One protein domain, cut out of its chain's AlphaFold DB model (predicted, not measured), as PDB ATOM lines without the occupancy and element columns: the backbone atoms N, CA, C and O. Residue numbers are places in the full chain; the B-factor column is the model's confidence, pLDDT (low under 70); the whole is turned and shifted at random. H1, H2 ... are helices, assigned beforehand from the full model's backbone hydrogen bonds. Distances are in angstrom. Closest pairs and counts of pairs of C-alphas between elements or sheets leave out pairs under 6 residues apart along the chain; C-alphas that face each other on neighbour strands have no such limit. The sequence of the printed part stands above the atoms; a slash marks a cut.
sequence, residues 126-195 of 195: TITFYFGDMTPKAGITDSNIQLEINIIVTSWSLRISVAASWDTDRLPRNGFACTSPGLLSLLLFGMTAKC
ATOM      1  N   THR A 126     171.641 231.070 130.125       62.56
ATOM      2  CA  THR A 126     171.122 231.857 131.252       62.56
ATOM      3  C   THR A 126     170.658 230.984 132.422       62.56
ATOM      4  O   THR A 126     170.976 231.269 133.567       62.56
ATOM      5  N   ILE A 127     169.952 229.880 132.185       65.00
ATOM      6  CA  ILE A 127     169.455 229.063 133.304       65.00
ATOM      7  C   ILE A 127     170.633 228.439 134.059       65.00
ATOM      8  O   ILE A 127     170.742 228.616 135.263       65.00
ATOM      9  N   THR A 128     171.574 227.806 133.361       66.44
ATOM     10  CA  THR A 128     172.714 227.133 133.999       66.44
ATOM     11  C   THR A 128     173.675 228.106 134.692       66.44
ATOM     12  O   THR A 128     174.144 227.803 135.787       66.44
ATOM     13  N   PHE A 129     173.947 229.282 134.107       64.88
ATOM     14  CA  PHE A 129     174.858 230.262 134.715       64.88
ATOM     15  C   PHE A 129     174.243 230.997 135.907       64.88
ATOM     16  O   PHE A 129     174.917 231.184 136.914       64.88
ATOM     17  N   TYR A 130     172.970 231.386 135.833       65.75
ATOM     18  CA  TYR A 130     172.348 232.152 136.915       65.75
ATOM     19  C   TYR A 130     171.844 231.259 138.055       65.75
ATOM     20  O   TYR A 130     171.740 231.722 139.190       65.75
ATOM     21  N   PHE A 131     171.590 229.971 137.797       60.44
ATOM     22  CA  PHE A 131     171.163 229.030 138.829       60.44
ATOM     23  C   PHE A 131     172.235 228.822 139.915       60.44
ATOM     24  O   PHE A 131     171.918 228.832 141.105       60.44
ATOM     25  N   GLY A 132     173.514 228.733 139.533       62.88
ATOM     26  CA  GLY A 132     174.627 228.599 140.484       62.88
ATOM     27  C   GLY A 132     174.774 229.791 141.439       62.88
ATOM     28  O   GLY A 132     175.030 229.595 142.623       62.88
ATOM     29  N   ASP A 133     174.531 231.013 140.954       61.50
ATOM     30  CA  ASP A 133     174.703 232.250 141.732       61.50
ATOM     31  C   ASP A 133     173.453 232.659 142.535       61.50
ATOM     32  O   ASP A 133     173.556 233.384 143.531       61.50
ATOM     33  N   MET A 134     172.258 232.221 142.123       62.34
ATOM     34  CA  MET A 134     170.997 232.514 142.825       62.34
ATOM     35  C   MET A 134     170.742 231.580 144.014       62.34
ATOM     36  O   MET A 134     170.191 232.018 145.022       62.34
ATOM     37  N   THR A 135     171.175 230.321 143.933       60.09
ATOM     38  CA  THR A 135     170.975 229.312 144.990       60.09
ATOM     39  C   THR A 135     171.612 229.702 146.345       60.09
ATOM     40  O   THR A 135     170.909 229.646 147.359       60.09
ATOM     41  N   PRO A 136     172.860 230.222 146.417       59.03
ATOM     42  CA  PRO A 136     173.429 230.709 147.679       59.03
ATOM     43  C   PRO A 136     172.783 232.012 148.179       59.03
ATOM     44  O   PRO A 136     172.700 232.221 149.387       59.03
ATOM     45  N   LYS A 137     172.258 232.870 147.287       60.19
ATOM     46  CA  LYS A 137     171.492 234.077 147.670       60.19
ATOM     47  C   LYS A 137     170.117 233.746 148.262       60.19
ATOM     48  O   LYS A 137     169.583 234.546 149.023       60.19
ATOM     49  N   ALA A 138     169.569 232.575 147.942       62.28
ATOM     50  CA  ALA A 138     168.339 232.033 148.516       62.28
ATOM     51  C   ALA A 138     168.570 231.199 149.797       62.28
ATOM     52  O   ALA A 138     167.614 230.666 150.355       62.28
ATOM     53  N   GLY A 139     169.819 231.087 150.277       56.47
ATOM     54  CA  GLY A 139     170.162 230.386 151.522       56.47
ATOM     55  C   GLY A 139     170.315 228.867 151.398       56.47
ATOM     56  O   GLY A 139     170.391 228.186 152.416       56.47
ATOM     57  N   ILE A 140     170.375 228.326 150.177       57.75
ATOM     58  CA  ILE A 140     170.526 226.888 149.925       57.75
ATOM     59  C   ILE A 140     171.958 226.640 149.430       57.75
ATOM     60  O   ILE A 140     172.318 226.957 148.302       57.75
ATOM     61  N   THR A 141     172.818 226.105 150.291       60.22
ATOM     62  CA  THR A 141     174.242 225.844 149.988       60.22
ATOM     63  C   THR A 141     174.553 224.370 149.722       60.22
ATOM     64  O   THR A 141     175.708 224.026 149.481       60.22
ATOM     65  N   ASP A 142     173.546 223.493 149.733       66.38
ATOM     66  CA  ASP A 142     173.751 222.057 149.555       66.38
ATOM     67  C   ASP A 142     173.942 221.680 148.074       66.38
ATOM     68  O   ASP A 142     173.133 222.014 147.202       66.38
ATOM     69  N   SER A 143     175.033 220.966 147.791       66.88
ATOM     70  CA  SER A 143     175.403 220.498 146.450       66.88
ATOM     71  C   SER A 143     174.419 219.478 145.866       66.88
ATOM     72  O   SER A 143     174.244 219.424 144.647       66.88
ATOM     73  N   ASN A 144     173.726 218.714 146.717       69.75
ATOM     74  CA  ASN A 144     172.747 217.720 146.270       69.75
ATOM     75  C   ASN A 144     171.514 218.378 145.635       69.75
ATOM     76  O   ASN A 144     171.024 217.915 144.607       69.75
ATOM     77  N   ILE A 145     171.072 219.512 146.186       68.44
ATOM     78  CA  ILE A 145     169.911 220.258 145.678       68.44
ATOM     79  C   ILE A 145     170.211 220.890 144.311       68.44
ATOM     80  O   ILE A 145     169.344 220.958 143.441       68.44
ATOM     81  N   GLN A 146     171.458 221.302 144.073       65.94
ATOM     82  CA  GLN A 146     171.870 221.854 142.777       65.94
ATOM     83  C   GLN A 146     171.855 220.796 141.664       65.94
ATOM     84  O   GLN A 146     171.435 221.085 140.541       65.94
ATOM     85  N   LEU A 147     172.274 219.566 141.978       76.12
ATOM     86  CA  LEU A 147     172.213 218.434 141.049       76.12
ATOM     87  C   LEU A 147     170.768 218.052 140.723       76.12
ATOM     88  O   LEU A 147     170.431 217.879 139.552       76.12
ATOM     89  N   GLU A 148     169.906 217.973 141.738       76.94
ATOM     90  CA  GLU A 148     168.492 217.638 141.558       76.94
ATOM     91  C   GLU A 148     167.792 218.626 140.616       76.94
ATOM     92  O   GLU A 148     167.082 218.226 139.691       76.94
ATOM     93  N   ILE A 149     168.064 219.922 140.764       77.44
ATOM     94  CA  ILE A 149     167.425 220.946 139.933       77.44
ATOM     95  C   ILE A 149     167.935 220.911 138.490       77.44
ATOM     96  O   ILE A 149     167.143 221.076 137.558       77.44
ATOM     97  N   ASN A 150     169.216 220.611 138.265       78.94
ATOM     98  CA  ASN A 150     169.727 220.398 136.910       78.94
ATOM     99  C   ASN A 150     169.031 219.213 136.213       78.94
ATOM    100  O   ASN A 150     168.651 219.313 135.042       78.94
ATOM    101  N   ILE A 151     168.804 218.120 136.945       82.62
ATOM    102  CA  ILE A 151     168.082 216.948 136.436       82.62
ATOM    103  C   ILE A 151     166.636 217.325 136.091       82.62
ATOM    104  O   ILE A 151     166.152 216.976 135.010       82.62
ATOM    105  N   ILE A 152     165.960 218.094 136.950       85.25
ATOM    106  CA  ILE A 152     164.592 218.569 136.704       85.25
ATOM    107  C   ILE A 152     164.532 219.424 135.435       85.25
ATOM    108  O   ILE A 152     163.699 219.156 134.568       85.25
ATOM    109  N   VAL A 153     165.432 220.398 135.268       81.31
ATOM    110  CA  VAL A 153     165.461 221.274 134.083       81.31
ATOM    111  C   VAL A 153     165.724 220.476 132.804       81.31
ATOM    112  O   VAL A 153     165.026 220.666 131.808       81.31
ATOM    113  N   THR A 154     166.666 219.533 132.825       84.00
ATOM    114  CA  THR A 154     166.952 218.670 131.668       84.00
ATOM    115  C   THR A 154     165.762 217.771 131.323       84.00
ATOM    116  O   THR A 154     165.384 217.653 130.155       84.00
ATOM    117  N   SER A 155     165.105 217.187 132.330       88.19
ATOM    118  CA  SER A 155     163.908 216.364 132.129       88.19
ATOM    119  C   SER A 155     162.733 217.171 131.562       88.19
ATOM    120  O   SER A 155     161.976 216.682 130.721       88.19
ATOM    121  N   TRP A 156     162.597 218.432 131.977       85.69
ATOM    122  CA  TRP A 156     161.580 219.351 131.478       85.69
ATOM    123  C   TRP A 156     161.816 219.709 130.009       85.69
ATOM    124  O   TRP A 156     160.888 219.627 129.203       85.69
ATOM    125  N   SER A 157     163.064 219.999 129.635       85.38
ATOM    126  CA  SER A 157     163.459 220.242 128.243       85.38
ATOM    127  C   SER A 157     163.175 219.040 127.340       85.38
ATOM    128  O   SER A 157     162.667 219.211 126.232       85.38
ATOM    129  N   LEU A 158     163.413 217.815 127.826       87.44
ATOM    130  CA  LEU A 158     163.073 216.593 127.093       87.44
ATOM    131  C   LEU A 158     161.563 216.482 126.850       87.44
ATOM    132  O   LEU A 158     161.143 216.195 125.729       87.44
ATOM    133  N   ARG A 159     160.735 216.765 127.864       90.56
ATOM    134  CA  ARG A 159     159.269 216.746 127.710       90.56
ATOM    135  C   ARG A 159     158.781 217.756 126.674       90.56
ATOM    136  O   ARG A 159     157.939 217.407 125.849       90.56
ATOM    137  N   ILE A 160     159.325 218.973 126.683       86.44
ATOM    138  CA  ILE A 160     158.985 220.001 125.690       86.44
ATOM    139  C   ILE A 160     159.418 219.566 124.288       86.44
ATOM    140  O   ILE A 160     158.649 219.734 123.346       86.44
ATOM    141  N   SER A 161     160.604 218.970 124.141       87.75
ATOM    142  CA  SER A 161     161.082 218.486 122.841       87.75
ATOM    143  C   SER A 161     160.158 217.424 122.249       87.75
ATOM    144  O   SER A 161     159.822 217.501 121.071       87.75
ATOM    145  N   VAL A 162     159.711 216.459 123.057       91.25
ATOM    146  CA  VAL A 162     158.785 215.407 122.604       91.25
ATOM    147  C   VAL A 162     157.436 216.004 122.193       91.25
ATOM    148  O   VAL A 162     156.906 215.659 121.137       91.25
ATOM    149  N   ALA A 163     156.905 216.941 122.984       88.06
ATOM    150  CA  ALA A 163     155.667 217.640 122.648       88.06
ATOM    151  C   ALA A 163     155.797 218.447 121.343       88.06
ATOM    152  O   ALA A 163     154.907 218.391 120.496       88.06
ATOM    153  N   ALA A 164     156.921 219.142 121.145       83.00
ATOM    154  CA  ALA A 164     157.194 219.908 119.932       83.00
ATOM    155  C   ALA A 164     157.306 219.012 118.688       83.00
ATOM    156  O   ALA A 164     156.790 219.370 117.629       83.00
ATOM    157  N   SER A 165     157.924 217.832 118.803       87.69
ATOM    158  CA  SER A 165     157.996 216.868 117.699       87.69
ATOM    159  C   SER A 165     156.611 216.397 117.254       87.69
ATOM    160  O   SER A 165     156.356 216.341 116.057       87.69
ATOM    161  N   TRP A 166     155.694 216.123 118.187       86.25
ATOM    162  CA  TRP A 166     154.321 215.736 117.837       86.25
ATOM    163  C   TRP A 166     153.496 216.862 117.219       86.25
ATOM    164  O   TRP A 166     152.634 216.608 116.378       86.25
ATOM    165  N   ASP A 167     153.741 218.098 117.632       78.31
ATOM    166  CA  ASP A 167     152.986 219.256 117.155       78.31
ATOM    167  C   ASP A 167     153.472 219.752 115.778       78.31
ATOM    168  O   ASP A 167     152.719 220.368 115.019       78.31
ATOM    169  N   THR A 168     154.712 219.409 115.405       77.12
ATOM    170  CA  THR A 168     155.338 219.811 114.133       77.12
ATOM    171  C   THR A 168     154.572 219.297 112.910       77.12
ATOM    172  O   THR A 168     154.448 220.025 111.927       77.12
ATOM    173  N   ASP A 169     153.993 218.095 112.979       78.38
ATOM    174  CA  ASP A 169     153.241 217.507 111.859       78.38
ATOM    175  C   ASP A 169     151.817 218.071 111.719       78.38
ATOM    176  O   ASP A 169     151.168 217.887 110.686       78.38
ATOM    177  N   ARG A 170     151.299 218.756 112.750       68.75
ATOM    178  CA  ARG A 170     149.908 219.244 112.797       68.75
ATOM    179  C   ARG A 170     149.770 220.741 112.552       68.75
ATOM    180  O   ARG A 170     148.684 221.191 112.179       68.75
ATOM    181  N   LEU A 171     150.828 221.521 112.752       63.19
ATOM    182  CA  LEU A 171     150.747 222.975 112.673       63.19
ATOM    183  C   LEU A 171     151.095 223.540 111.284       63.19
ATOM    184  O   LEU A 171     152.131 223.213 110.704       63.19
ATOM    185  N   PRO A 172     150.298 224.492 110.760       61.06
ATOM    186  CA  PRO A 172     150.660 225.229 109.560       61.06
ATOM    187  C   PRO A 172     151.878 226.124 109.833       61.06
ATOM    188  O   PRO A 172     151.898 226.921 110.775       61.06
ATOM    189  N   ARG A 173     152.876 226.033 108.944       61.19
ATOM    190  CA  ARG A 173     154.227 226.639 109.004       61.19
ATOM    191  C   ARG A 173     154.300 228.133 109.375       61.19
ATOM    192  O   ARG A 173     155.354 228.612 109.781       61.19
ATOM    193  N   ASN A 174     153.196 228.863 109.249       59.88
ATOM    194  CA  ASN A 174     153.113 230.303 109.496       59.88
ATOM    195  C   ASN A 174     152.750 230.646 110.957       59.88
ATOM    196  O   ASN A 174     152.984 231.772 111.386       59.88
ATOM    197  N   GLY A 175     152.174 229.703 111.714       53.78
ATOM    198  CA  GLY A 175     151.711 229.933 113.087       53.78
ATOM    199  C   GLY A 175     152.835 229.850 114.119       53.78
ATOM    200  O   GLY A 175     153.003 230.761 114.923       53.78
ATOM    201  N   PHE A 176     153.659 228.801 114.053       59.81
ATOM    202  CA  PHE A 176     154.655 228.495 115.089       59.81
ATOM    203  C   PHE A 176     155.787 229.533 115.201       59.81
ATOM    204  O   PHE A 176     156.261 229.837 116.294       59.81
ATOM    205  N   ALA A 177     156.202 230.120 114.073       61.03
ATOM    206  CA  ALA A 177     157.283 231.107 114.042       61.03
ATOM    207  C   ALA A 177     156.903 232.453 114.688       61.03
ATOM    208  O   ALA A 177     157.783 233.187 115.130       61.03
ATOM    209  N   CYS A 178     155.607 232.781 114.743       60.19
ATOM    210  CA  CYS A 178     155.121 234.052 115.280       60.19
ATOM    211  C   CYS A 178     154.564 233.926 116.703       60.19
ATOM    212  O   CYS A 178     154.642 234.882 117.473       60.19
ATOM    213  N   THR A 179     154.012 232.768 117.073       63.69
ATOM    214  CA  THR A 179     153.382 232.580 118.387       63.69
ATOM    215  C   THR A 179     154.398 232.549 119.523       63.69
ATOM    216  O   THR A 179     154.156 233.167 120.559       63.69
ATOM    217  N   SER A 180     155.553 231.899 119.337       64.88
ATOM    218  CA  SER A 180     156.550 231.771 120.409       64.88
ATOM    219  C   SER A 180     157.284 233.081 120.747       64.88
ATOM    220  O   SER A 180     157.344 233.410 121.935       64.88
ATOM    221  N   PRO A 181     157.749 233.914 119.788       66.88
ATOM    222  CA  PRO A 181     158.382 235.189 120.128       66.88
ATOM    223  C   PRO A 181     157.351 236.225 120.593       66.88
ATOM    224  O   PRO A 181     157.657 237.058 121.443       66.88
ATOM    225  N   GLY A 182     156.121 236.169 120.061       67.38
ATOM    226  CA  GLY A 182     155.038 237.079 120.435       67.38
ATOM    227  C   GLY A 182     154.616 236.920 121.895       67.38
ATOM    228  O   GLY A 182     154.486 237.916 122.607       67.38
ATOM    229  N   LEU A 183     154.477 235.677 122.368       67.31
ATOM    230  CA  LEU A 183     154.142 235.391 123.764       67.31
ATOM    231  C   LEU A 183     155.262 235.835 124.717       67.31
ATOM    232  O   LEU A 183     154.988 236.454 125.743       67.31
ATOM    233  N   LEU A 184     156.522 235.575 124.356       67.56
ATOM    234  CA  LEU A 184     157.677 235.986 125.154       67.56
ATOM    235  C   LEU A 184     157.804 237.517 125.227       67.56
ATOM    236  O   LEU A 184     158.023 238.066 126.304       67.56
ATOM    237  N   SER A 185     157.611 238.214 124.104       69.44
ATOM    238  CA  SER A 185     157.639 239.678 124.067       69.44
ATOM    239  C   SER A 185     156.520 240.279 124.924       69.44
ATOM    240  O   SER A 185     156.772 241.217 125.672       69.44
ATOM    241  N   LEU A 186     155.304 239.727 124.878       70.44
ATOM    242  CA  LEU A 186     154.189 240.185 125.716       70.44
ATOM    243  C   LEU A 186     154.459 239.992 127.214       70.44
ATOM    244  O   LEU A 186     154.152 240.880 128.009       70.44
ATOM    245  N   LEU A 187     155.063 238.867 127.605       71.44
ATOM    246  CA  LEU A 187     155.413 238.602 129.002       71.44
ATOM    247  C   LEU A 187     156.507 239.544 129.514       71.44
ATOM    248  O   LEU A 187     156.377 240.075 130.614       71.44
ATOM    249  N   LEU A 188     157.539 239.811 128.709       70.44
ATOM    250  CA  LEU A 188     158.598 240.753 129.077       70.44
ATOM    251  C   LEU A 188     158.060 242.180 129.221       70.44
ATOM    252  O   LEU A 188     158.335 242.820 130.232       70.44
ATOM    253  N   PHE A 189     157.221 242.639 128.286       73.81
ATOM    254  CA  PHE A 189     156.552 243.940 128.402       73.81
ATOM    255  C   PHE A 189     155.648 244.020 129.643       73.81
ATOM    256  O   PHE A 189     155.611 245.050 130.316       73.81
ATOM    257  N   GLY A 190     154.955 242.930 129.987       73.38
ATOM    258  CA  GLY A 190     154.127 242.846 131.191       73.38
ATOM    259  C   GLY A 190     154.923 242.876 132.501       73.38
ATOM    260  O   GLY A 190     154.442 243.428 133.490       73.38
ATOM    261  N   MET A 191     156.138 242.322 132.520       68.19
ATOM    262  CA  MET A 191     157.038 242.387 133.677       68.19
ATOM    263  C   MET A 191     157.675 243.772 133.827       68.19
ATOM    264  O   MET A 191     157.744 244.280 134.940       68.19
ATOM    265  N   THR A 192     158.069 244.418 132.725       63.50
ATOM    266  CA  THR A 192     158.634 245.778 132.758       63.50
ATOM    267  C   THR A 192     157.601 246.857 133.070       63.50
ATOM    268  O   THR A 192     157.972 247.894 133.590       63.50
ATOM    269  N   ALA A 193     156.315 246.629 132.781       62.19
ATOM    270  CA  ALA A 193     155.236 247.569 133.104       62.19
ATOM    271  C   ALA A 193     154.797 247.531 134.583       62.19
ATOM    272  O   ALA A 193     153.988 248.354 135.004       62.19
ATOM    273  N   LYS A 194     155.279 246.549 135.357       49.44
ATOM    274  CA  LYS A 194     155.038 246.421 136.804       49.44
ATOM    275  C   LYS A 194     156.205 246.917 137.664       49.44
ATOM    276  O   LYS A 194     156.075 246.901 138.888       49.44
ATOM    277  N   CYS A 195     157.305 247.330 137.040       40.72
ATOM    278  CA  CYS A 195     158.393 248.077 137.669       40.72
ATOM    279  C   CYS A 195     158.208 249.569 137.386       40.72
ATOM    280  O   CYS A 195     158.553 250.361 138.288       40.72
TER     281      CYS A 195
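This is residues 126 to 195 of the 195 residues of an uncharacterized protein of Fonsecaea multimorphosa (UniProt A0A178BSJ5). A long helix, H2, makes one side of an open, flat frame; beyond its first residues the chain leads back to H1, a short helix folded back along that end, and beyond its last residues a loop turns into H3, which slants away from H2 and touches no helix. The middle is empty and contacts are few. The printed part has 70 residues with three named helices, in the order H1, H2, H3, and no named strand; the class is all helix. It is only just extended, close to loose, with a radius of gyration of the C-alphas of 16.8 A and spans of 47 by 34 by 14 A.

H2, residues 143 to 168, is 38.0 A long from C-alpha 143 at (175.403, 220.498, 146.450) to C-alpha 168 at (155.338, 219.811, 114.133). H1, residues 126 to 137, measures 16.6 A and begins with C-alpha 126 at (171.122, 231.857, 131.252). H3, residues 176 to 192, measures 25.0 A and ends with C-alpha 192 at (158.634, 245.778, 132.758).

H2 and H1 only just touch, with 3 pairs of C-alphas within 8 A; the closest are those of Gln 146 and Gly 132, 7.6 A apart. H2 touches H1 with residues 146 to 150 alone. They form a helical hairpin, at a shallow tilt of 30 degrees, opposite ways. H3 is apart from both H2 and H1. In H2 every O i to N i+4 pair is within hydrogen-bond range; in H1 4 of 8 are, in H3 11 of 13.

The C-alphas farthest apart, those of Thr 141 and Pro 172, are 46.8 A apart. The printed part has no cut. The link from H1 to H2 is tight, that from H2 to H3 short. Residues 154 to 166, 169 to 175 and 177 to 195 stand free. Mean pLDDT of the printed part is 70.1; residues 126 to 146, 170 to 185 and 191 to 195 are under 70.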